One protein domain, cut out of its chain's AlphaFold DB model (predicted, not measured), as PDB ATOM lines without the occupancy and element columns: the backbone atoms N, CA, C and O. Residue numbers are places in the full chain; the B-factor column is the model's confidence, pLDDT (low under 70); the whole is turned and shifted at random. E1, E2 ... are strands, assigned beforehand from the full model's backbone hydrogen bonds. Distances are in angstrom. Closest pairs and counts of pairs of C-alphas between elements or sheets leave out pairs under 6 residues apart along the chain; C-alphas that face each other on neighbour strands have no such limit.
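AT A GLANCE: This is residues 454 to 611 of the 615 residues of an uncharacterized protein of Opitutus terrae (strain DSM 11246 / JCM 15787 / PB90-1) (UniProt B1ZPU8). Two strongly twisted sheets lie face to face as a flattened sandwich, E1, E2, E5, E6 and E9 on one side and E8, E3, E10 and E11 on the other, their strands crossed at 36 degrees; a small two-stranded sheet, E4 and E7, extends one end, and the turn of the hairpin E5 and E6 reaches out at the other. From the long link between E9 and E10, a loop with residues 570 to 577 sticks out sideways. The printed part has 158 residues, with eleven named strands, E1 to E11 in order along the chain, and no named helix; the class is all strand, though under half of the residues, 68, are in named elements. The five-stranded sheet is branched at E9, the four-stranded one has the order E8, E3, E10, E11, and neighbour strands are antiparallel. The whole is compact, with a radius of gyration of the C-alphas of 15.9 A, and flat in outline, spanning 51 by 40 by 21 A.

IN THESE COORDINATES: E1, residues 461 to 465, begins at C-alpha 461 (40.575, -25.899, 10.010), and E2 is residues 469 to 471. E3, residues 476 to 485, is 30.9 A long and ends at C-alpha 485 (51.259, -14.539, 10.052). E4 is residues 493 to 497. E5, residues 500 to 507, is 23.1 A long, and E4 runs on into E5 across a break of 2 residues, at 46 degrees. E6, residues 513 to 519, is 19.5 A long. E7 is residues 523 to 527 and E8 residues 548 to 551. E9, residues 556 to 565, is 25.3 A long and bends by 66 degrees at residue 559. E10, residues 587 to 594, is 23.7 A long. E11, residues 608 to 610, ends at C-alpha 610 (45.124, -21.155, 7.013).

HOW THE PARTS SIT: In the branched sheet, E1 and E2 lie on one side of E9, and E5 lies on the other side. The pairing is staggered: E1 pairs with residues 561 to 565 of E9, where N 563 and O 463 are 2.9 A apart, and E2 with residues 556 to 558, where N 471 and O 556 are 2.8 A apart. E5 pairs with residues 557 to 565 of E9, with N 503 and O 562 at 2.8 A. E5 and E6 form a hairpin, with N 504 and O 516 at 2.8 A. In the other sheet, curled like part of a barrel, E8 and E11 are edge strands. N 477 and O 550 of E3 and E8 are 2.9 A apart, N 588 and O 484 of E10 and E3 are 2.7 A apart, and N 587 and O 610 of the hairpin E10 and E11 are 2.8 A apart. These two sheets form a sandwich, two sheets face to face, with best planes 9 degrees apart. Between them, the closest C-alphas of E6 and E8, Ile 518 and Ala 550, are 5.4 A apart, and those of E1 and E11, Leu 461 and Val 610, are 7.2 A apart. E4 and E7 are antiparallel, with N 495 and O 525 at 2.8 A. E2 with E9, E3 with E8, E4 with E7 and E5 with E6 make a jelly roll, four nested antiparallel pairs wound as one long hairpin over both sheets.

THE WHOLE: The C-alphas of Pro 491 and Asp 510, the two farthest apart, are 52.7 A apart. The printed part has no cut. The links E7 to E8, E9 to E10 and E10 to E11 are long, with 20, 21 and 13 residues. Within the second, residues 581 to 582 pair antiparallel with residues 496 to 497 of E4. The mean pLDDT of the printed part is 87.5; 13 residues are under 70, namely 457 to 459, 466, 570 to 572, 578 and 597 to 601.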
ATOM      1  N   TRP A 454      43.752 -30.523   7.106       84.88
ATOM      2  CA  TRP A 454      42.703 -30.030   6.222       84.88
ATOM      3  C   TRP A 454      42.361 -28.578   6.482       84.88
ATOM      4  O   TRP A 454      42.006 -28.196   7.596       84.88
ATOM      5  N   ASN A 455      42.388 -27.802   5.411       81.50
ATOM      6  CA  ASN A 455      41.840 -26.464   5.365       81.50
ATOM      7  C   ASN A 455      41.208 -26.276   3.978       81.50
ATOM      8  O   ASN A 455      41.945 -26.019   3.029       81.50
ATOM      9  N   PRO A 456      39.885 -26.422   3.828       70.25
ATOM     10  CA  PRO A 456      39.205 -26.266   2.551       70.25
ATOM     11  C   PRO A 456      38.954 -24.788   2.185       70.25
ATOM     12  O   PRO A 456      38.018 -24.509   1.444       70.25
ATOM     13  N   GLY A 457      39.708 -23.840   2.756       64.88
ATOM     14  CA  GLY A 457      39.662 -22.413   2.413       64.88
ATOM     15  C   GLY A 457      38.506 -21.624   3.038       64.88
ATOM     16  O   GLY A 457      38.630 -20.430   3.264       64.88
ATOM     17  N   ASN A 458      37.418 -22.286   3.435       62.84
ATOM     18  CA  ASN A 458      36.208 -21.638   3.954       62.84
ATOM     19  C   ASN A 458      36.198 -21.404   5.485       62.84
ATOM     20  O   ASN A 458      35.159 -21.529   6.139       62.84
ATOM     21  N   GLY A 459      37.367 -21.149   6.075       65.44
ATOM     22  CA  GLY A 459      37.521 -20.872   7.511       65.44
ATOM     23  C   GLY A 459      37.399 -22.085   8.447       65.44
ATOM     24  O   GLY A 459      37.499 -21.914   9.664       65.44
ATOM     25  N   THR A 460      37.208 -23.300   7.912       74.81
ATOM     26  CA  THR A 460      37.238 -24.551   8.693       74.81
ATOM     27  C   THR A 460      38.654 -25.114   8.719       74.81
ATOM     28  O   THR A 460      39.199 -25.460   7.679       74.81
ATOM     29  N   LEU A 461      39.256 -25.272   9.893       84.62
ATOM     30  CA  LEU A 461      40.575 -25.899  10.010       84.62
ATOM     31  C   LEU A 461      40.461 -27.172  10.821       84.62
ATOM     32  O   LEU A 461      40.047 -27.108  11.973       84.62
ATOM     33  N   VAL A 462      40.874 -28.297  10.243       86.06
ATOM     34  CA  VAL A 462      40.973 -29.573  10.947       86.06
ATOM     35  C   VAL A 462      42.342 -30.175  10.704       86.06
ATOM     36  O   VAL A 462      42.646 -30.609   9.599       86.06
ATOM     37  N   MET A 463      43.182 -30.242  11.728       88.19
ATOM     38  CA  MET A 463      44.528 -30.808  11.612       88.19
ATOM     39  C   MET A 463      44.798 -31.846  12.691       88.19
ATOM     40  O   MET A 463      44.216 -31.800  13.771       88.19
ATOM     41  N   SER A 464      45.688 -32.780  12.392       85.38
ATOM     42  CA  SER A 464      46.023 -33.928  13.220       85.38
ATOM     43  C   SER A 464      47.429 -33.806  13.810       85.38
ATOM     44  O   SER A 464      48.330 -33.202  13.231       85.38
ATOM     45  N   THR A 465      47.650 -34.404  14.977       83.62
ATOM     46  CA  THR A 465      48.997 -34.637  15.506       83.62
ATOM     47  C   THR A 465      49.127 -36.075  15.987       83.62
ATOM     48  O   THR A 465      48.193 -36.668  16.536       83.62
ATOM     49  N   THR A 466      50.297 -36.652  15.723       68.88
ATOM     50  CA  THR A 466      50.600 -38.071  15.911       68.88
ATOM     51  C   THR A 466      51.711 -38.226  16.932       68.88
ATOM     52  O   THR A 466      52.890 -38.359  16.601       68.88
ATOM     53  N   ARG A 467      51.337 -38.187  18.213       77.31
ATOM     54  CA  ARG A 467      52.241 -38.534  19.312       77.31
ATOM     55  C   ARG A 467      51.493 -39.288  20.404       77.31
ATOM     56  O   ARG A 467      50.548 -38.729  20.958       77.31
ATOM     57  N   PRO A 468      51.929 -40.516  20.740       82.06
ATOM     58  CA  PRO A 468      51.415 -41.223  21.897       82.06
ATOM     59  C   PRO A 468      51.557 -40.379  23.166       82.06
ATOM     60  O   PRO A 468      52.660 -39.945  23.494       82.06
ATOM     61  N   MET A 469      50.452 -40.167  23.875       88.31
ATOM     62  CA  MET A 469      50.423 -39.499  25.179       88.31
ATOM     63  C   MET A 469      49.636 -40.365  26.158       88.31
ATOM     64  O   MET A 469      48.539 -40.821  25.837       88.31
ATOM     65  N   LEU A 470      50.188 -40.611  27.347       90.81
ATOM     66  CA  LEU A 470      49.472 -41.323  28.404       90.81
ATOM     67  C   LEU A 470      48.522 -40.353  29.111       90.81
ATOM     68  O   LEU A 470      48.937 -39.290  29.558       90.81
ATOM     69  N   VAL A 471      47.261 -40.745  29.247       91.19
ATOM     70  CA  VAL A 471      46.246 -40.001  29.995       91.19
ATOM     71  C   VAL A 471      45.765 -40.871  31.146       91.19
ATOM     72  O   VAL A 471      45.336 -42.008  30.938       91.19
ATOM     73  N   GLN A 472      45.832 -40.346  32.367       90.56
ATOM     74  CA  GLN A 472      45.259 -40.998  33.542       90.56
ATOM     75  C   GLN A 472      43.825 -40.513  33.765       90.56
ATOM     76  O   GLN A 472      43.507 -39.345  33.554       90.56
ATOM     77  N   GLU A 473      42.959 -41.424  34.200       91.00
ATOM     78  CA  GLU A 473      41.576 -41.092  34.538       91.00
ATOM     79  C   GLU A 473      41.529 -40.125  35.734       91.00
ATOM     80  O   GLU A 473      42.282 -40.277  36.696       91.00
ATOM     81  N   GLY A 474      40.667 -39.114  35.659       88.94
ATOM     82  CA  GLY A 474      40.526 -38.046  36.648       88.94
ATOM     83  C   GLY A 474      41.522 -36.889  36.505       88.94
ATOM     84  O   GLY A 474      41.348 -35.871  37.172       88.94
ATOM     85  N   VAL A 475      42.535 -36.996  35.638       90.25
ATOM     86  CA  VAL A 475      43.503 -35.911  35.408       90.25
ATOM     87  C   VAL A 475      42.943 -34.891  34.420       90.25
ATOM     88  O   VAL A 475      42.331 -35.247  33.414       90.25
ATOM     89  N   ASN A 476      43.168 -33.605  34.695       91.44
ATOM     90  CA  ASN A 476      42.854 -32.539  33.748       91.44
ATOM     91  C   ASN A 476      43.870 -32.536  32.609       91.44
ATOM     92  O   ASN A 476      45.052 -32.277  32.827       91.44
ATOM     93  N   VAL A 477      43.382 -32.761  31.394       93.12
ATOM     94  CA  VAL A 477      44.165 -32.612  30.172       93.12
ATOM     95  C   VAL A 477      43.981 -31.192  29.666       93.12
ATOM     96  O   VAL A 477      42.856 -30.701  29.559       93.12
ATOM     97  N   GLN A 478      45.087 -30.518  29.384       93.44
ATOM     98  CA  GLN A 478      45.115 -29.152  28.881       93.44
ATOM     99  C   GLN A 478      45.449 -29.166  27.395       93.44
ATOM    100  O   GLN A 478      46.187 -30.029  26.920       93.44
ATOM    101  N   ALA A 479      44.912 -28.214  26.646       94.44
ATOM    102  CA  ALA A 479      45.214 -28.089  25.232       94.44
ATOM    103  C   ALA A 479      45.153 -26.643  24.769       94.44
ATOM    104  O   ALA A 479      44.561 -25.773  25.415       94.44
ATOM    105  N   GLY A 480      45.766 -26.405  23.619       94.81
ATOM    106  CA  GLY A 480      45.732 -25.097  23.016       94.81
ATOM    107  C   GLY A 480      46.452 -25.001  21.688       94.81
ATOM    108  O   GLY A 480      46.855 -26.000  21.093       94.81
ATOM    109  N   TYR A 481      46.584 -23.772  21.211       95.31
ATOM    110  CA  TYR A 481      47.126 -23.451  19.900       95.31
ATOM    111  C   TYR A 481      47.987 -22.193  19.925       95.31
ATOM    112  O   TYR A 481      47.993 -21.421  20.888       95.31
ATOM    113  N   ALA A 482      48.714 -21.999  18.830       95.81
ATOM    114  CA  ALA A 482      49.383 -20.755  18.510       95.81
ATOM    115  C   ALA A 482      49.196 -20.410  17.030       95.81
ATOM    116  O   ALA A 482      49.107 -21.292  16.170       95.81
ATOM    117  N   LEU A 483      49.175 -19.111  16.756       95.00
ATOM    118  CA  LEU A 483      48.965 -18.498  15.450       95.00
ATOM    119  C   LEU A 483      50.196 -17.673  15.078       95.00
ATOM    120  O   LEU A 483      50.852 -17.123  15.958       95.00
ATOM    121  N   ALA A 484      50.488 -17.529  13.795       95.31
ATOM    122  CA  ALA A 484      51.441 -16.544  13.295       95.31
ATOM    123  C   ALA A 484      51.052 -16.129  11.877       95.31
ATOM    124  O   ALA A 484      50.509 -16.950  11.140       95.31
ATOM    125  N   ALA A 485      51.412 -14.920  11.452       93.25
ATOM    126  CA  ALA A 485      51.259 -14.539  10.052       93.25
ATOM    127  C   ALA A 485      52.023 -15.502   9.121       93.25
ATOM    128  O   ALA A 485      53.118 -16.020   9.443       93.25
ATOM    129  N   LEU A 486      51.429 -15.783   7.961       91.81
ATOM    130  CA  LEU A 486      52.041 -16.613   6.932       91.81
ATOM    131  C   LEU A 486      53.237 -15.892   6.313       91.81
ATOM    132  O   LEU A 486      54.321 -16.483   6.233       91.81
ATOM    133  N   HIS A 487      53.061 -14.627   5.934       91.12
ATOM    134  CA  HIS A 487      54.059 -13.816   5.241       91.12
ATOM    135  C   HIS A 487      54.926 -12.997   6.210       91.12
ATOM    136  O   HIS A 487      54.600 -12.850   7.381       91.12
ATOM    137  N   ARG A 488      56.111 -12.557   5.753       88.81
ATOM    138  CA  ARG A 488      56.988 -11.640   6.522       88.81
ATOM    139  C   ARG A 488      56.506 -10.210   6.447       88.81
ATOM    140  O   ARG A 488      56.551  -9.526   7.456       88.81
ATOM    141  N   GLU A 489      56.093  -9.802   5.262       92.50
ATOM    142  CA  GLU A 489      55.463  -8.515   5.038       92.50
ATOM    143  C   GLU A 489      53.961  -8.741   5.095       92.50
ATOM    144  O   GLU A 489      53.434  -9.530   4.309       92.50
ATOM    145  N   HIS A 490      53.312  -8.123   6.071       90.75
ATOM    146  CA  HIS A 490      51.867  -8.172   6.235       90.75
ATOM    147  C   HIS A 490      51.402  -6.960   7.048       90.75
ATOM    148  O   HIS A 490      52.130  -6.510   7.945       90.75
ATOM    149  N   PRO A 491      50.198  -6.426   6.776       92.00
ATOM    150  CA  PRO A 491      49.622  -5.377   7.601       92.00
ATOM    151  C   PRO A 491      49.368  -5.890   9.024       92.00
ATOM    152  O   PRO A 491      49.281  -7.097   9.275       92.00
ATOM    153  N   ALA A 492      49.206  -4.965   9.971       92.31
ATOM    154  CA  ALA A 492      48.654  -5.329  11.266       92.31
ATOM    155  C   ALA A 492      47.259  -5.949  11.072       92.31
ATOM    156  O   ALA A 492      46.427  -5.397  10.350       92.31
ATOM    157  N   ALA A 493      47.003  -7.081  11.723       91.56
ATOM    158  CA  ALA A 493      45.758  -7.827  11.582       91.56
ATOM    159  C   ALA A 493      45.196  -8.220  12.949       91.56
ATOM    160  O   ALA A 493      45.924  -8.340  13.934       91.56
ATOM    161  N   THR A 494      43.886  -8.434  13.010       91.56
ATOM    162  CA  THR A 494      43.236  -9.077  14.154       91.56
ATOM    163  C   THR A 494      42.719 -10.433  13.704       91.56
ATOM    164  O   THR A 494      42.175 -10.553  12.609       91.56
ATOM    165  N   VAL A 495      42.932 -11.449  14.534       90.88
ATOM    166  CA  VAL A 495      42.428 -12.804  14.321       90.88
ATOM    167  C   VAL A 495      41.481 -13.129  15.459       90.88
ATOM    168  O   VAL A 495      41.936 -13.246  16.600       90.88
ATOM    169  N   ALA A 496      40.195 -13.312  15.169       90.62
ATOM    170  CA  ALA A 496      39.281 -13.927  16.124       90.62
ATOM    171  C   ALA A 496      39.180 -15.433  15.858       90.62
ATOM    172  O   ALA A 496      39.122 -15.879  14.714       90.62
ATOM    173  N   VAL A 497      39.183 -16.219  16.931       91.38
ATOM    174  CA  VAL A 497      39.065 -17.677  16.886       91.38
ATOM    175  C   VAL A 497      37.831 -18.075  17.678       91.38
ATOM    176  O   VAL A 497      37.749 -17.792  18.878       91.38
ATOM    177  N   ALA A 498      36.878 -18.733  17.020       89.12
ATOM    178  CA  ALA A 498      35.604 -19.123  17.612       89.12
ATOM    179  C   ALA A 498      35.291 -20.605  17.374       89.12
ATOM    180  O   ALA A 498      35.524 -21.149  16.296       89.12
ATOM    181  N   GLY A 499      34.734 -21.268  18.392       87.69
ATOM    182  CA  GLY A 499      34.336 -22.677  18.276       87.69
ATOM    183  C   GLY A 499      35.516 -23.644  18.111       87.69
ATOM    184  O   GLY A 499      35.372 -24.692  17.484       87.69
ATOM    185  N   ALA A 500      36.688 -23.290  18.648       92.31
ATOM    186  CA  ALA A 500      37.870 -24.142  18.607       92.31
ATOM    187  C   ALA A 500      37.797 -25.274  19.646       92.31
ATOM    188  O   ALA A 500      37.355 -25.080  20.782       92.31
ATOM    189  N   SER A 501      38.285 -26.458  19.281       93.94
ATOM    190  CA  SER A 501      38.435 -27.589  20.201       93.94
ATOM    191  C   SER A 501      39.650 -28.444  19.856       93.94
ATOM    192  O   SER A 501      40.060 -28.524  18.697       93.94
ATOM    193  N   VAL A 502      40.211 -29.105  20.870       94.62
ATOM    194  CA  VAL A 502      41.160 -30.207  20.687       94.62
ATOM    195  C   VAL A 502      40.492 -31.509  21.103       94.62
ATOM    196  O   VAL A 502      39.959 -31.621  22.205       94.62
ATOM    197  N   GLN A 503      40.512 -32.498  20.221       94.50
ATOM    198  CA  GLN A 503      39.950 -33.820  20.449       94.50
ATOM    199  C   GLN A 503      41.072 -34.845  20.564       94.50
ATOM    200  O   GLN A 503      41.988 -34.842  19.747       94.50
ATOM    201  N   LEU A 504      40.996 -35.727  21.555       94.00
ATOM    202  CA  LEU A 504      41.997 -36.757  21.824       94.00
ATOM    203  C   LEU A 504      41.324 -38.126  21.794       94.00
ATOM    204  O   LEU A 504      40.447 -38.395  22.615       94.00
ATOM    205  N   ASP A 505      41.744 -38.997  20.882       93.88
ATOM    206  CA  ASP A 505      41.240 -40.367  20.817       93.88
ATOM    207  C   ASP A 505      42.090 -41.256  21.733       93.88
ATOM    208  O   ASP A 505      43.237 -41.590  21.413       93.88
ATOM    209  N   ILE A 506      41.524 -41.606  22.889       93.56
ATOM    210  CA  ILE A 506      42.155 -42.374  23.962       93.56
ATOM    211  C   ILE A 506      41.790 -43.852  23.807       93.56
ATOM    212  O   ILE A 506      40.611 -44.201  23.733       93.56
ATOM    213  N   TYR A 507      42.795 -44.726  23.817       93.19
ATOM    214  CA  TYR A 507      42.654 -46.176  23.674       93.19
ATOM    215  C   TYR A 507      43.204 -46.905  24.901       93.19
ATOM    216  O   TYR A 507      44.291 -46.594  25.393       93.19
ATOM    217  N   ARG A 508      42.480 -47.915  25.384       93.19
ATOM    218  CA  ARG A 508      42.969 -48.850  26.406       93.19
ATOM    219  C   ARG A 508      43.511 -50.119  25.761       93.19
ATOM    220  O   ARG A 508      43.091 -50.512  24.678       93.19
ATOM    221  N   LEU A 509      44.406 -50.798  26.479       89.31
ATOM    222  CA  LEU A 509      44.946 -52.100  26.065       89.31
ATOM    223  C   LEU A 509      43.873 -53.191  25.974       89.31
ATOM    224  O   LEU A 509      44.075 -54.178  25.276       89.31
ATOM    225  N   ASP A 510      42.747 -53.017  26.670       91.06
ATOM    226  CA  ASP A 510      41.609 -53.924  26.554       91.06
ATOM    227  C   ASP A 510      40.858 -53.762  25.223       91.06
ATOM    228  O   ASP A 510      40.161 -54.685  24.838       91.06
ATOM    229  N   GLY A 511      41.048 -52.667  24.477       89.12
ATOM    230  CA  GLY A 511      40.392 -52.403  23.192       89.12
ATOM    231  C   GLY A 511      39.283 -51.350  23.254       89.12
ATOM    232  O   GLY A 511      38.811 -50.908  22.207       89.12
ATOM    233  N   ARG A 512      38.893 -50.887  24.449       94.44
ATOM    234  CA  ARG A 512      37.944 -49.775  24.590       94.44
ATOM    235  C   ARG A 512      38.574 -48.457  24.162       94.44
ATOM    236  O   ARG A 512      39.773 -48.230  24.348       94.44
ATOM    237  N   SER A 513      37.744 -47.564  23.634       93.94
ATOM    238  CA  SER A 513      38.190 -46.247  23.178       93.94
ATOM    239  C   SER A 513      37.186 -45.139  23.491       93.94
ATOM    240  O   SER A 513      35.979 -45.389  23.595       93.94
ATOM    241  N   ARG A 514      37.683 -43.909  23.651       93.88
ATOM    242  CA  ARG A 514      36.866 -42.709  23.876       93.88
ATOM    243  C   ARG A 514      37.546 -41.467  23.313       93.88
ATOM    244  O   ARG A 514      38.762 -41.337  23.413       93.88
ATOM    245  N   THR A 515      36.758 -40.541  22.778       94.62
ATOM    246  CA  THR A 515      37.250 -39.221  22.376       94.62
ATOM    247  C   THR A 515      37.015 -38.218  23.503       94.62
ATOM    248  O   THR A 515      35.870 -37.881  23.806       94.62
ATOM    249  N   LEU A 516      38.090 -37.716  24.109       94.88
ATOM    250  CA  LEU A 516      38.036 -36.563  25.010       94.88
ATOM    251  C   LEU A 516      38.007 -35.284  24.172       94.88
ATOM    252  O   LEU A 516      38.816 -35.125  23.264       94.88
ATOM    253  N   THR A 517      37.091 -34.367  24.480       94.75
ATOM    254  CA  THR A 517      36.980 -33.072  23.790       94.75
ATOM    255  C   THR A 517      37.315 -31.951  24.751       94.75
ATOM    256  O   THR A 517      36.670 -31.810  25.787       94.75
ATOM    257  N   ILE A 518      38.308 -31.147  24.393       95.56
ATOM    258  CA  ILE A 518      38.752 -29.984  25.150       95.56
ATOM    259  C   ILE A 518      38.287 -28.745  24.379       95.56
ATOM    260  O   ILE A 518      38.928 -28.372  23.391       95.56
ATOM    261  N   PRO A 519      37.159 -28.119  24.766       94.81
ATOM    262  CA  PRO A 519      36.757 -26.851  24.180       94.81
ATOM    263  C   PRO A 519      37.783 -25.780  24.548       94.81
ATOM    264  O   PRO A 519      38.272 -25.730  25.679       94.81
ATOM    265  N   LEU A 520      38.109 -24.925  23.587       95.31
ATOM    266  CA  LEU A 520      39.023 -23.809  23.780       95.31
ATOM    267  C   LEU A 520      38.202 -22.527  23.871       95.31
ATOM    268  O   LEU A 520      37.206 -22.363  23.164       95.31
ATOM    269  N   ALA A 521      38.605 -21.618  24.754       94.75
ATOM    270  CA  ALA A 521      37.948 -20.325  24.858       94.75
ATOM    271  C   ALA A 521      38.002 -19.581  23.514       94.75
ATOM    272  O   ALA A 521      39.019 -19.628  22.817       94.75
ATOM    273  N   ASN A 522      36.930 -18.858  23.178       93.31
ATOM    274  CA  ASN A 522      36.974 -17.896  22.081       93.31
ATOM    275  C   ASN A 522      38.012 -16.821  22.426       93.31
ATOM    276  O   ASN A 522      38.031 -16.312  23.550       93.31
ATOM    277  N   GLN A 523      38.877 -16.490  21.475       94.38
ATOM    278  CA  GLN A 523      39.985 -15.558  21.683       94.38
ATOM    279  C   GLN A 523      40.084 -14.582  20.519       94.38
ATOM    280  O   GLN A 523      39.614 -14.860  19.416       94.38
ATOM    281  N   SER A 524      40.726 -13.446  20.772       94.25
ATOM    282  CA  SER A 524      41.120 -12.494  19.743       94.25
ATOM    283  C   SER A 524      42.583 -12.125  19.943       94.25
ATOM    284  O   SER A 524      43.003 -11.836  21.066       94.25
ATOM    285  N   TYR A 525      43.356 -12.164  18.864       94.38
ATOM    286  CA  TYR A 525      44.781 -11.856  18.869       94.38
ATOM    287  C   TYR A 525      45.085 -10.751  17.870       94.38
ATOM    288  O   TYR A 525      44.598 -10.767  16.741       94.38
ATOM    289  N   THR A 526      45.947  -9.821  18.268       93.50
ATOM    290  CA  THR A 526      46.535  -8.844  17.352       93.50
ATOM    291  C   THR A 526      47.848  -9.396  16.813       93.50
ATOM    292  O   THR A 526      48.719  -9.789  17.587       93.50
ATOM    293  N   LEU A 527      47.988  -9.405  15.491       93.56
ATOM    294  CA  LEU A 527      49.235  -9.647  14.780       93.56
ATOM    295  C   LEU A 527      49.830  -8.279  14.415       93.56
ATOM    296  O   LEU A 527      49.252  -7.591  13.569       93.56
ATOM    297  N   PRO A 528      50.923  -7.838  15.063       93.81
ATOM    298  CA  PRO A 528      51.582  -6.583  14.712       93.81
ATOM    299  C   PRO A 528      52.091  -6.603  13.271       93.81
ATOM    300  O   PRO A 528      52.437  -7.657  12.748       93.81
ATOM    301  N   GLU A 529      52.163  -5.434  12.637       95.44
ATOM    302  CA  GLU A 529      52.683  -5.302  11.274       95.44
ATOM    303  C   GLU A 529      54.088  -5.917  11.153       95.44
ATOM    304  O   GLU A 529      54.973  -5.628  11.961       95.44
ATOM    305  N   ASN A 530      54.294  -6.740  10.122       95.12
ATOM    306  CA  ASN A 530      55.567  -7.399   9.815       95.12
ATOM    307  C   ASN A 530      56.144  -8.294  10.946       95.12
ATOM    308  O   ASN A 530      57.350  -8.567  10.963       95.12
ATOM    309  N   ASP A 531      55.312  -8.774  11.881       93.38
ATOM    310  CA  ASP A 531      55.703  -9.680  12.969       93.38
ATOM    311  C   ASP A 531      55.152 -11.105  12.778       93.38
ATOM    312  O   ASP A 531      53.953 -11.377  12.829       93.38
ATOM    313  N   ARG A 532      56.070 -12.069  12.640       93.06
ATOM    314  CA  ARG A 532      55.760 -13.502  12.483       93.06
ATOM    315  C   ARG A 532      55.914 -14.314  13.764       93.06
ATOM    316  O   ARG A 532      56.020 -15.548  13.695       93.06
ATOM    317  N   SER A 533      56.006 -13.648  14.904       95.50
ATOM    318  CA  SER A 533      56.049 -14.298  16.205       95.50
ATOM    319  C   SER A 533      54.765 -15.085  16.444       95.50
ATOM    320  O   SER A 533      53.682 -14.730  15.984       95.50
ATOM    321  N   TRP A 534      54.901 -16.205  17.147       96.56
ATOM    322  CA  TRP A 534      53.762 -17.029  17.521       96.56
ATOM    323  C   TRP A 534      52.994 -16.365  18.662       96.56
ATOM    324  O   TRP A 534      53.578 -16.125  19.718       96.56
ATOM    325  N   VAL A 535      51.696 -16.144  18.473       95.25
ATOM    326  CA  VAL A 535      50.772 -15.653  19.503       95.25
ATOM    327  C   VAL A 535      49.853 -16.792  19.970       95.25
ATOM    328  O   VAL A 535      49.403 -17.583  19.141       95.25
ATOM    329  N   PRO A 536      49.581 -16.935  21.279       94.50
ATOM    330  CA  PRO A 536      50.103 -16.105  22.367       94.50
ATOM    331  C   PRO A 536      51.586 -16.353  22.690       94.50
ATOM    332  O   PRO A 536      52.220 -15.480  23.271       94.50
ATOM    333  N   SER A 537      52.151 -17.505  22.313       94.75
ATOM    334  CA  SER A 537      53.579 -17.795  22.499       94.75
ATOM    335  C   SER A 537      54.063 -18.909  21.573       94.75
ATOM    336  O   SER A 537      53.318 -19.813  21.192       94.75
ATOM    337  N   GLY A 538      55.352 -18.882  21.226       92.62
ATOM    338  CA  GLY A 538      56.013 -19.967  20.492       92.62
ATOM    339  C   GLY A 538      56.429 -21.142  21.377       92.62
ATOM    340  O   GLY A 538      56.696 -22.230  20.855       92.62
ATOM    341  N   ASN A 539      56.478 -20.932  22.693       92.31
ATOM    342  CA  ASN A 539      56.884 -21.916  23.686       92.31
ATOM    343  C   ASN A 539      55.658 -22.722  24.161       92.31
ATOM    344  O   ASN A 539      54.782 -22.133  24.785       92.31
ATOM    345  N   PRO A 540      55.592 -24.051  23.941       88.19
ATOM    346  CA  PRO A 540      54.439 -24.856  24.363       88.19
ATOM    347  C   PRO A 540      54.340 -25.033  25.890       88.19
ATOM    348  O   PRO A 540      53.368 -25.581  26.390       88.19
ATOM    349  N   ARG A 541      55.351 -24.599  26.656       87.81
ATOM    350  CA  ARG A 541      55.303 -24.567  28.130       87.81
ATOM    351  C   ARG A 541      54.719 -23.277  28.687       87.81
ATOM    352  O   ARG A 541      54.540 -23.166  29.896       87.81
ATOM    353  N   ASP A 542      54.492 -22.284  27.835       91.38
ATOM    354  CA  ASP A 542      53.908 -21.020  28.253       91.38
ATOM    355  C   ASP A 542      52.440 -21.243  28.658       91.38
ATOM    356  O   ASP A 542      51.667 -21.738  27.829       91.38
ATOM    357  N   PRO A 543      52.023 -20.881  29.887       89.88
ATOM    358  CA  PRO A 543      50.641 -21.037  30.334       89.88
ATOM    359  C   PRO A 543      49.610 -20.398  29.396       89.88
ATOM    360  O   PRO A 543      48.487 -20.888  29.307       89.88
ATOM    361  N   LEU A 544      49.981 -19.345  28.655       92.00
ATOM    362  CA  LEU A 544      49.086 -18.685  27.701       92.00
ATOM    363  C   LEU A 544      48.717 -19.572  26.504       92.00
ATOM    364  O   LEU A 544      47.717 -19.319  25.839       92.00
ATOM    365  N   THR A 545      49.505 -20.613  26.225       92.81
ATOM    366  CA  THR A 545      49.265 -21.551  25.116       92.81
ATOM    367  C   THR A 545      48.296 -22.676  25.466       92.81
ATOM    368  O   THR A 545      48.112 -23.573  24.650       92.81
ATOM    369  N   PHE A 546      47.675 -22.641  26.647       93.44
ATOM    370  CA  PHE A 546      46.640 -23.580  27.074       93.44
ATOM    371  C   PHE A 546      45.300 -22.849  27.211       93.44
ATOM    372  O   PHE A 546      44.929 -22.388  28.289       93.44
ATOM    373  N   GLN A 547      44.568 -22.714  26.102       95.69
ATOM    374  CA  GLN A 547      43.288 -21.993  26.068       95.69
ATOM    375  C   GLN A 547      42.083 -22.846  26.505       95.69
ATOM    376  O   GLN A 547      40.954 -22.348  26.512       95.69
ATOM    377  N   GLY A 548      42.293 -24.115  26.864       95.31
ATOM    378  CA  GLY A 548      41.248 -24.982  27.398       95.31
ATOM    379  C   GLY A 548      41.786 -26.167  28.192       95.31
ATOM    380  O   GLY A 548      42.955 -26.546  28.096       95.31
ATOM    381  N   SER A 549      40.903 -26.767  28.988       94.50
ATOM    382  CA  SER A 549      41.188 -27.982  29.749       94.50
ATOM    383  C   SER A 549      39.918 -28.780  30.011       94.50
ATOM    384  O   SER A 549      38.866 -28.181  30.232       94.50
ATOM    385  N   ALA A 550      40.024 -30.106  30.066       95.12
ATOM    386  CA  ALA A 550      38.927 -30.982  30.467       95.12
ATOM    387  C   ALA A 550      39.435 -32.157  31.322       95.12
ATOM    388  O   ALA A 550      40.528 -32.668  31.056       95.12
ATOM    389  N   PRO A 551      38.666 -32.613  32.328       94.44
ATOM    390  CA  PRO A 551      39.000 -33.827  33.064       94.44
ATOM    391  C   PRO A 551      38.862 -35.048  32.151       94.44
ATOM    392  O   PRO A 551      37.840 -35.228  31.488       94.44
ATOM    393  N   ALA A 552      39.877 -35.909  32.132       92.62
ATOM    394  CA  ALA A 552      39.805 -37.186  31.444       92.62
ATOM    395  C   ALA A 552      38.942 -38.163  32.249       92.62
ATOM    396  O   ALA A 552      39.382 -38.737  33.239       92.62
ATOM    397  N   ASP A 553      37.718 -38.399  31.797       90.25
ATOM    398  CA  ASP A 553      36.817 -39.408  32.365       90.25
ATOM    399  C   ASP A 553      37.146 -40.847  31.906       90.25
ATOM    400  O   ASP A 553      36.429 -41.794  32.223       90.25
ATOM    401  N   PHE A 554      38.224 -41.009  31.131       92.81
ATOM    402  CA  PHE A 554      38.705 -42.275  30.599       92.81
ATOM    403  C   PHE A 554      40.225 -42.219  30.399       92.81
ATOM    404  O   PHE A 554      40.720 -41.482  29.551       92.81
ATOM    405  N   GLY A 555      40.976 -43.001  31.179       92.44
ATOM    406  CA  GLY A 555      42.427 -43.146  30.995       92.44
ATOM    407  C   GLY A 555      42.820 -44.113  29.868       92.44
ATOM    408  O   GLY A 555      42.064 -45.031  29.541       92.44
ATOM    409  N   GLY A 556      44.017 -43.937  29.308       93.56
ATOM    410  CA  GLY A 556      44.582 -44.762  28.236       93.56
ATOM    411  C   GLY A 556      45.717 -44.063  27.484       93.56
ATOM    412  O   GLY A 556      46.306 -43.105  27.977       93.56
ATOM    413  N   ILE A 557      46.026 -44.545  26.282       92.38
ATOM    414  CA  ILE A 557      47.017 -43.945  25.383       92.38
ATOM    415  C   ILE A 557      46.272 -43.174  24.295       92.38
ATOM    416  O   ILE A 557      45.459 -43.745  23.568       92.38
ATOM    417  N   VAL A 558      46.564 -41.885  24.161       91.44
ATOM    418  CA  VAL A 558      46.122 -41.071  23.027       91.44
ATOM    419  C   VAL A 558      46.943 -41.471  21.815       91.44
ATOM    420  O   VAL A 558      48.156 -41.301  21.834       91.44
ATOM    421  N   LEU A 559      46.308 -42.006  20.774       86.19
ATOM    422  CA  LEU A 559      47.008 -42.350  19.527       86.19
ATOM    423  C   LEU A 559      46.878 -41.260  18.469       86.19
ATOM    424  O   LEU A 559      47.798 -41.055  17.681       86.19
ATOM    425  N   ASN A 560      45.750 -40.555  18.475       89.19
ATOM    426  CA  ASN A 560      45.463 -39.481  17.544       89.19
ATOM    427  C   ASN A 560      44.872 -38.297  18.293       89.19
ATOM    428  O   ASN A 560      44.118 -38.461  19.255       89.19
ATOM    429  N   SER A 561      45.198 -37.105  17.818       91.44
ATOM    430  CA  SER A 561      44.655 -35.869  18.358       91.44
ATOM    431  C   SER A 561      44.411 -34.871  17.246       91.44
ATOM    432  O   SER A 561      45.142 -34.859  16.256       91.44
ATOM    433  N   PHE A 562      43.353 -34.082  17.393       92.38
ATOM    434  CA  PHE A 562      42.795 -33.260  16.330       92.38
ATOM    435  C   PHE A 562      42.484 -31.879  16.863       92.38
ATOM    436  O   PHE A 562      41.885 -31.751  17.925       92.38
ATOM    437  N   PHE A 563      42.857 -30.855  16.115       92.81
ATOM    438  CA  PHE A 563      42.436 -29.488  16.355       92.81
ATOM    439  C   PHE A 563      41.415 -29.109  15.302       92.81
ATOM    440  O   PHE A 563      41.696 -29.260  14.115       92.81
ATOM    441  N   SER A 564      40.251 -28.646  15.748       90.50
ATOM    442  CA  SER A 564      39.159 -28.227  14.880       90.50
ATOM    443  C   SER A 564      38.695 -26.823  15.241       90.50
ATOM    444  O   SER A 564      38.602 -26.493  16.426       90.50
ATOM    445  N   VAL A 565      38.395 -26.014  14.226       89.19
ATOM    446  CA  VAL A 565      37.799 -24.682  14.371       89.19
ATOM    447  C   VAL A 565      36.674 -24.546  13.350       89.19
ATOM    448  O   VAL A 565      36.930 -24.377  12.161       89.19
ATOM    449  N   VAL A 566      35.433 -24.671  13.824       84.19
ATOM    450  CA  VAL A 566      34.219 -24.748  12.982       84.19
ATOM    451  C   VAL A 566      33.307 -23.526  13.115       84.19
ATOM    452  O   VAL A 566      32.252 -23.470  12.486       84.19
ATOM    453  N   GLY A 567      33.695 -22.553  13.943       83.81
ATOM    454  CA  GLY A 567      32.889 -21.371  14.219       83.81
ATOM    455  C   GLY A 567      31.733 -21.619  15.188       83.81
ATOM    456  O   GLY A 567      31.549 -22.716  15.722       83.81
ATOM    457  N   GLN A 568      30.949 -20.571  15.450       78.44
ATOM    458  CA  GLN A 568      29.749 -20.635  16.293       78.44
ATOM    459  C   GLN A 568      28.507 -20.213  15.508       78.44
ATOM    460  O   GLN A 568      28.531 -19.233  14.765       78.44
ATOM    461  N   ASN A 569      27.414 -20.956  15.679       77.56
ATOM    462  CA  ASN A 569      26.123 -20.638  15.075       77.56
ATOM    463  C   ASN A 569      25.476 -19.424  15.769       77.56
ATOM    464  O   ASN A 569      25.365 -19.389  16.994       77.56
ATOM    465  N   ASN A 570      24.971 -18.475  14.976       68.12
ATOM    466  CA  ASN A 570      24.269 -17.270  15.432       68.12
ATOM    467  C   ASN A 570      22.786 -17.494  15.820       68.12
ATOM    468  O   ASN A 570      22.005 -16.545  15.866       68.12
ATOM    469  N   GLY A 571      22.382 -18.731  16.130       60.81
ATOM    470  CA  GLY A 571      21.153 -19.017  16.882       60.81
ATOM    471  C   GLY A 571      19.988 -19.656  16.117       60.81
ATOM    472  O   GLY A 571      18.881 -19.665  16.651       60.81
ATOM    473  N   GLY A 572      20.192 -20.220  14.916       68.69
ATOM    474  CA  GLY A 572      19.116 -20.897  14.171       68.69
ATOM    475  C   GLY A 572      19.577 -22.118  13.371       68.69
ATOM    476  O   GLY A 572      20.699 -22.155  12.870       68.69
ATOM    477  N   ALA A 573      18.712 -23.129  13.261       78.56
ATOM    478  CA  ALA A 573      18.946 -24.294  12.408       78.56
ATOM    479  C   ALA A 573      19.078 -23.855  10.943       78.56
ATOM    480  O   ALA A 573      18.223 -23.126  10.442       78.56
ATOM    481  N   GLY A 574      20.146 -24.284  10.270       78.81
ATOM    482  CA  GLY A 574      20.409 -23.922   8.874       78.81
ATOM    483  C   GLY A 574      21.095 -22.569   8.694       78.81
ATOM    484  O   GLY A 574      21.385 -22.195   7.561       78.81
ATOM    485  N   ASN A 575      21.385 -21.849   9.783       79.88
ATOM    486  CA  ASN A 575      22.182 -20.632   9.716       79.88
ATOM    487  C   ASN A 575      23.672 -20.988   9.703       79.88
ATOM    488  O   ASN A 575      24.091 -21.848  10.485       79.88
ATOM    489  N   PRO A 576      24.486 -20.323   8.863       78.12
ATOM    490  CA  PRO A 576      25.923 -20.529   8.877       78.12
ATOM    491  C   PRO A 576      26.481 -20.203  10.260       78.12
ATOM    492  O   PRO A 576      26.077 -19.230  10.907       78.12
ATOM    493  N   ALA A 577      27.426 -21.023  10.711       75.25
ATOM    494  CA  ALA A 577      28.323 -20.580  11.759       75.25
ATOM    495  C   ALA A 577      29.123 -19.385  11.230       75.25
ATOM    496  O   ALA A 577      29.435 -19.322  10.038       75.25
ATOM    497  N   GLY A 578      29.453 -18.437  12.111       69.62
ATOM    498  CA  GLY A 578      30.515 -17.479  11.806       69.62
ATOM    499  C   GLY A 578      31.813 -18.224  11.461       69.62
ATOM    500  O   GLY A 578      31.927 -19.411  11.777       69.62
ATOM    501  N   PRO A 579      32.793 -17.576  10.821       74.06
ATOM    502  CA  PRO A 579      34.038 -18.248  10.475       74.06
ATOM    503  C   PRO A 579      34.735 -18.773  11.741       74.06
ATOM    504  O   PRO A 579      34.681 -18.157  12.808       74.06
ATOM    505  N   GLY A 580      35.376 -19.938  11.632       81.81
ATOM    506  CA  GLY A 580      36.177 -20.483  12.723       81.81
ATOM    507  C   GLY A 580      37.368 -19.580  13.051       81.81
ATOM    508  O   GLY A 580      37.598 -19.238  14.213       81.81
ATOM    509  N   PHE A 581      38.074 -19.159  12.002       86.69
ATOM    510  CA  PHE A 581      39.064 -18.087  12.025       86.69
ATOM    511  C   PHE A 581      38.523 -16.879  11.267       86.69
ATOM    512  O   PHE A 581      38.325 -16.963  10.061       86.69
ATOM    513  N   ASP A 582      38.320 -15.765  11.959       85.62
ATOM    514  CA  ASP A 582      37.985 -14.481  11.344       85.62
ATOM    515  C   ASP A 582      39.266 -13.654  11.210       85.62
ATOM    516  O   ASP A 582      39.820 -13.180  12.212       85.62
ATOM    517  N   THR A 583      39.797 -13.564   9.990       82.06
ATOM    518  CA  THR A 583      41.020 -12.816   9.700       82.06
ATOM    519  C   THR A 583      41.134 -12.455   8.227       82.06
ATOM    520  O   THR A 583      40.778 -13.236   7.359       82.06
ATOM    521  N   THR A 584      41.728 -11.296   7.948       79.75
ATOM    522  CA  THR A 584      42.083 -10.862   6.592       79.75
ATOM    523  C   THR A 584      43.498 -11.281   6.174       79.75
ATOM    524  O   THR A 584      43.905 -10.996   5.051       79.75
ATOM    525  N   GLU A 585      44.287 -11.876   7.078       84.75
ATOM    526  CA  GLU A 585      45.691 -12.243   6.847       84.75
ATOM    527  C   GLU A 585      45.841 -13.771   6.857       84.75
ATOM    528  O   GLU A 585      45.438 -14.412   7.828       84.75
ATOM    529  N   PRO A 586      46.464 -14.382   5.834       88.69
ATOM    530  CA  PRO A 586      46.782 -15.801   5.869       88.69
ATOM    531  C   PRO A 586      47.630 -16.164   7.095       88.69
ATOM    532  O   PRO A 586      48.640 -15.528   7.406       88.69
ATOM    533  N   LEU A 587      47.257 -17.239   7.784       91.00
ATOM    534  CA  LEU A 587      47.877 -17.652   9.038       91.00
ATOM    535  C   LEU A 587      48.662 -18.948   8.887       91.00
ATOM    536  O   LEU A 587      48.434 -19.774   8.008       91.00
ATOM    537  N   ARG A 588      49.563 -19.167   9.835       93.25
ATOM    538  CA  ARG A 588      50.062 -20.483  10.215       93.25
ATOM    539  C   ARG A 588      49.517 -20.799  11.591       93.25
ATOM    540  O   ARG A 588      49.628 -19.976  12.497       93.25
ATOM    541  N   VAL A 589      48.977 -21.995  11.753       93.88
ATOM    542  CA  VAL A 589      48.378 -22.456  13.005       93.88
ATOM    543  C   VAL A 589      49.006 -23.782  13.399       93.88
ATOM    544  O   VAL A 589      49.267 -24.628  12.549       93.88
ATOM    545  N   LYS A 590      49.275 -23.955  14.689       94.44
ATOM    546  CA  LYS A 590      49.738 -25.211  15.291       94.44
ATOM    547  C   LYS A 590      49.044 -25.410  16.633       94.44
ATOM    548  O   LYS A 590      48.677 -24.429  17.277       94.44
ATOM    549  N   PHE A 591      48.913 -26.652  17.075       94.69
ATOM    550  CA  PHE A 591      48.253 -26.989  18.336       94.69
ATOM    551  C   PHE A 591      49.061 -27.986  19.162       94.69
ATOM    552  O   PHE A 591      50.013 -28.589  18.669       94.69
ATOM    553  N   HIS A 592      48.706 -28.129  20.434       92.94
ATOM    554  CA  HIS A 592      49.304 -29.099  21.346       92.94
ATOM    555  C   HIS A 592      48.330 -29.473  22.469       92.94
ATOM    556  O   HIS A 592      47.313 -28.808  22.683       92.94
ATOM    557  N   SER A 593      48.658 -30.548  23.179       91.69
ATOM    558  CA  SER A 593      47.953 -31.010  24.373       91.69
ATOM    559  C   SER A 593      48.937 -31.590  25.384       91.69
ATOM    560  O   SER A 593      49.981 -32.112  24.985       91.69
ATOM    561  N   ASP A 594      48.586 -31.531  26.666       89.88
ATOM    562  CA  ASP A 594      49.390 -32.032  27.780       89.88
ATOM    563  C   ASP A 594      48.497 -32.648  28.869       89.88
ATOM    564  O   ASP A 594      47.444 -32.102  29.209       89.88
ATOM    565  N   ALA A 595      48.924 -33.787  29.416       85.25
ATOM    566  CA  ALA A 595      48.248 -34.524  30.482       85.25
ATOM    567  C   ALA A 595      49.079 -34.610  31.778       85.25
ATOM    568  O   ALA A 595      48.587 -35.149  32.767       85.25
ATOM    569  N   GLU A 596      50.312 -34.087  31.809       70.88
ATOM    570  CA  GLU A 596      51.216 -34.172  32.972       70.88
ATOM    571  C   GLU A 596      51.154 -32.934  33.896       70.88
ATOM    572  O   GLU A 596      51.873 -32.852  34.893       70.88
ATOM    573  N   GLY A 597      50.238 -31.998  33.618       58.41
ATOM    574  CA  GLY A 597      49.993 -30.781  34.401       58.41
ATOM    575  C   GLY A 597      50.642 -29.516  33.811       58.41
ATOM    576  O   GLY A 597      51.523 -29.598  32.957       58.41
ATOM    577  N   PRO A 598      50.220 -28.315  34.252       47.50
ATOM    578  CA  PRO A 598      50.654 -27.053  33.652       47.50
ATOM    579  C   PRO A 598      52.164 -26.820  33.813       47.50
ATOM    580  O   PRO A 598      52.658 -26.647  34.927       47.50
ATOM    581  N   GLY A 599      52.893 -26.758  32.690       48.50
ATOM    582  CA  GLY A 599      54.288 -26.291  32.625       48.50
ATOM    583  C   GLY A 599      55.348 -27.324  32.218       48.50
ATOM    584  O   GLY A 599      56.502 -26.937  32.014       48.50
ATOM    585  N   LEU A 600      54.994 -28.605  32.042       54.25
ATOM    586  CA  LEU A 600      55.907 -29.618  31.480       54.25
ATOM    587  C   LEU A 600      55.890 -29.607  29.938       54.25
ATOM    588  O   LEU A 600      56.957 -29.726  29.318       54.25
ATOM    589  N   GLY A 601      54.739 -29.247  29.357       57.53
ATOM    590  CA  GLY A 601      54.561 -28.759  27.990       57.53
ATOM    591  C   GLY A 601      54.319 -29.875  26.985       57.53
ATOM    592  O   GLY A 601      55.156 -30.762  26.821       57.53
ATOM    593  N   GLY A 602      53.216 -29.767  26.240       73.56
ATOM    594  CA  GLY A 602      52.938 -30.616  25.087       73.56
ATOM    595  C   GLY A 602      53.927 -30.383  23.941       73.56
ATOM    596  O   GLY A 602      54.734 -29.448  23.947       73.56
ATOM    597  N   ILE A 603      53.870 -31.226  22.907       85.31
ATOM    598  CA  ILE A 603      54.615 -30.968  21.671       85.31
ATOM    599  C   ILE A 603      53.687 -30.367  20.622       85.31
ATOM    600  O   ILE A 603      52.642 -30.934  20.309       85.31
ATOM    601  N   TRP A 604      54.126 -29.250  20.042       91.50
ATOM    602  CA  TRP A 604      53.482 -28.645  18.885       91.50
ATOM    603  C   TRP A 604      53.300 -29.639  17.731       91.50
ATOM    604  O   TRP A 604      54.235 -30.354  17.351       91.50
ATOM    605  N   SER A 605      52.116 -29.604  17.126       91.75
ATOM    606  CA  SER A 605      51.863 -30.134  15.792       91.75
ATOM    607  C   SER A 605      52.751 -29.444  14.754       91.75
ATOM    608  O   SER A 605      53.357 -28.390  15.004       91.75
ATOM    609  N   GLN A 606      52.801 -30.014  13.551       89.62
ATOM    610  CA  GLN A 606      53.312 -29.256  12.416       89.62
ATOM    611  C   GLN A 606      52.399 -28.046  12.159       89.62
ATOM    612  O   GLN A 606      51.180 -28.158  12.316       89.62
ATOM    613  N   PRO A 607      52.964 -26.879  11.807       91.31
ATOM    614  CA  PRO A 607      52.170 -25.741  11.377       91.31
ATOM    615  C   PRO A 607      51.409 -26.021  10.082       91.31
ATOM    616  O   PRO A 607      52.009 -26.435   9.091       91.31
ATOM    617  N   VAL A 608      50.124 -25.682  10.060       89.94
ATOM    618  CA  VAL A 608      49.275 -25.713   8.864       89.94
ATOM    619  C   VAL A 608      48.968 -24.292   8.440       89.94
ATOM    620  O   VAL A 608      48.800 -23.401   9.273       89.94
ATOM    621  N   THR A 609      48.916 -24.076   7.132       88.88
ATOM    622  CA  THR A 609      48.554 -22.777   6.575       88.88
ATOM    623  C   THR A 609      47.035 -22.644   6.514       88.88
ATOM    624  O   THR A 609      46.366 -23.468   5.893       88.88
ATOM    625  N   VAL A 610      46.514 -21.589   7.132       85.25
ATOM    626  CA  VAL A 610      45.124 -21.155   7.013       85.25
ATOM    627  C   VAL A 610      45.091 -20.012   6.017       85.25
ATOM    628  O   VAL A 610      45.780 -19.010   6.189       85.25
ATOM    629  N   ARG A 611      44.317 -20.179   4.958       73.44
ATOM    630  CA  ARG A 611      43.997 -19.113   4.016       73.44
ATOM    631  C   ARG A 611      42.530 -18.801   4.212       73.44
ATOM    632  O   ARG A 611      41.736 -19.737   4.267       73.44
TER     633      ARG A 611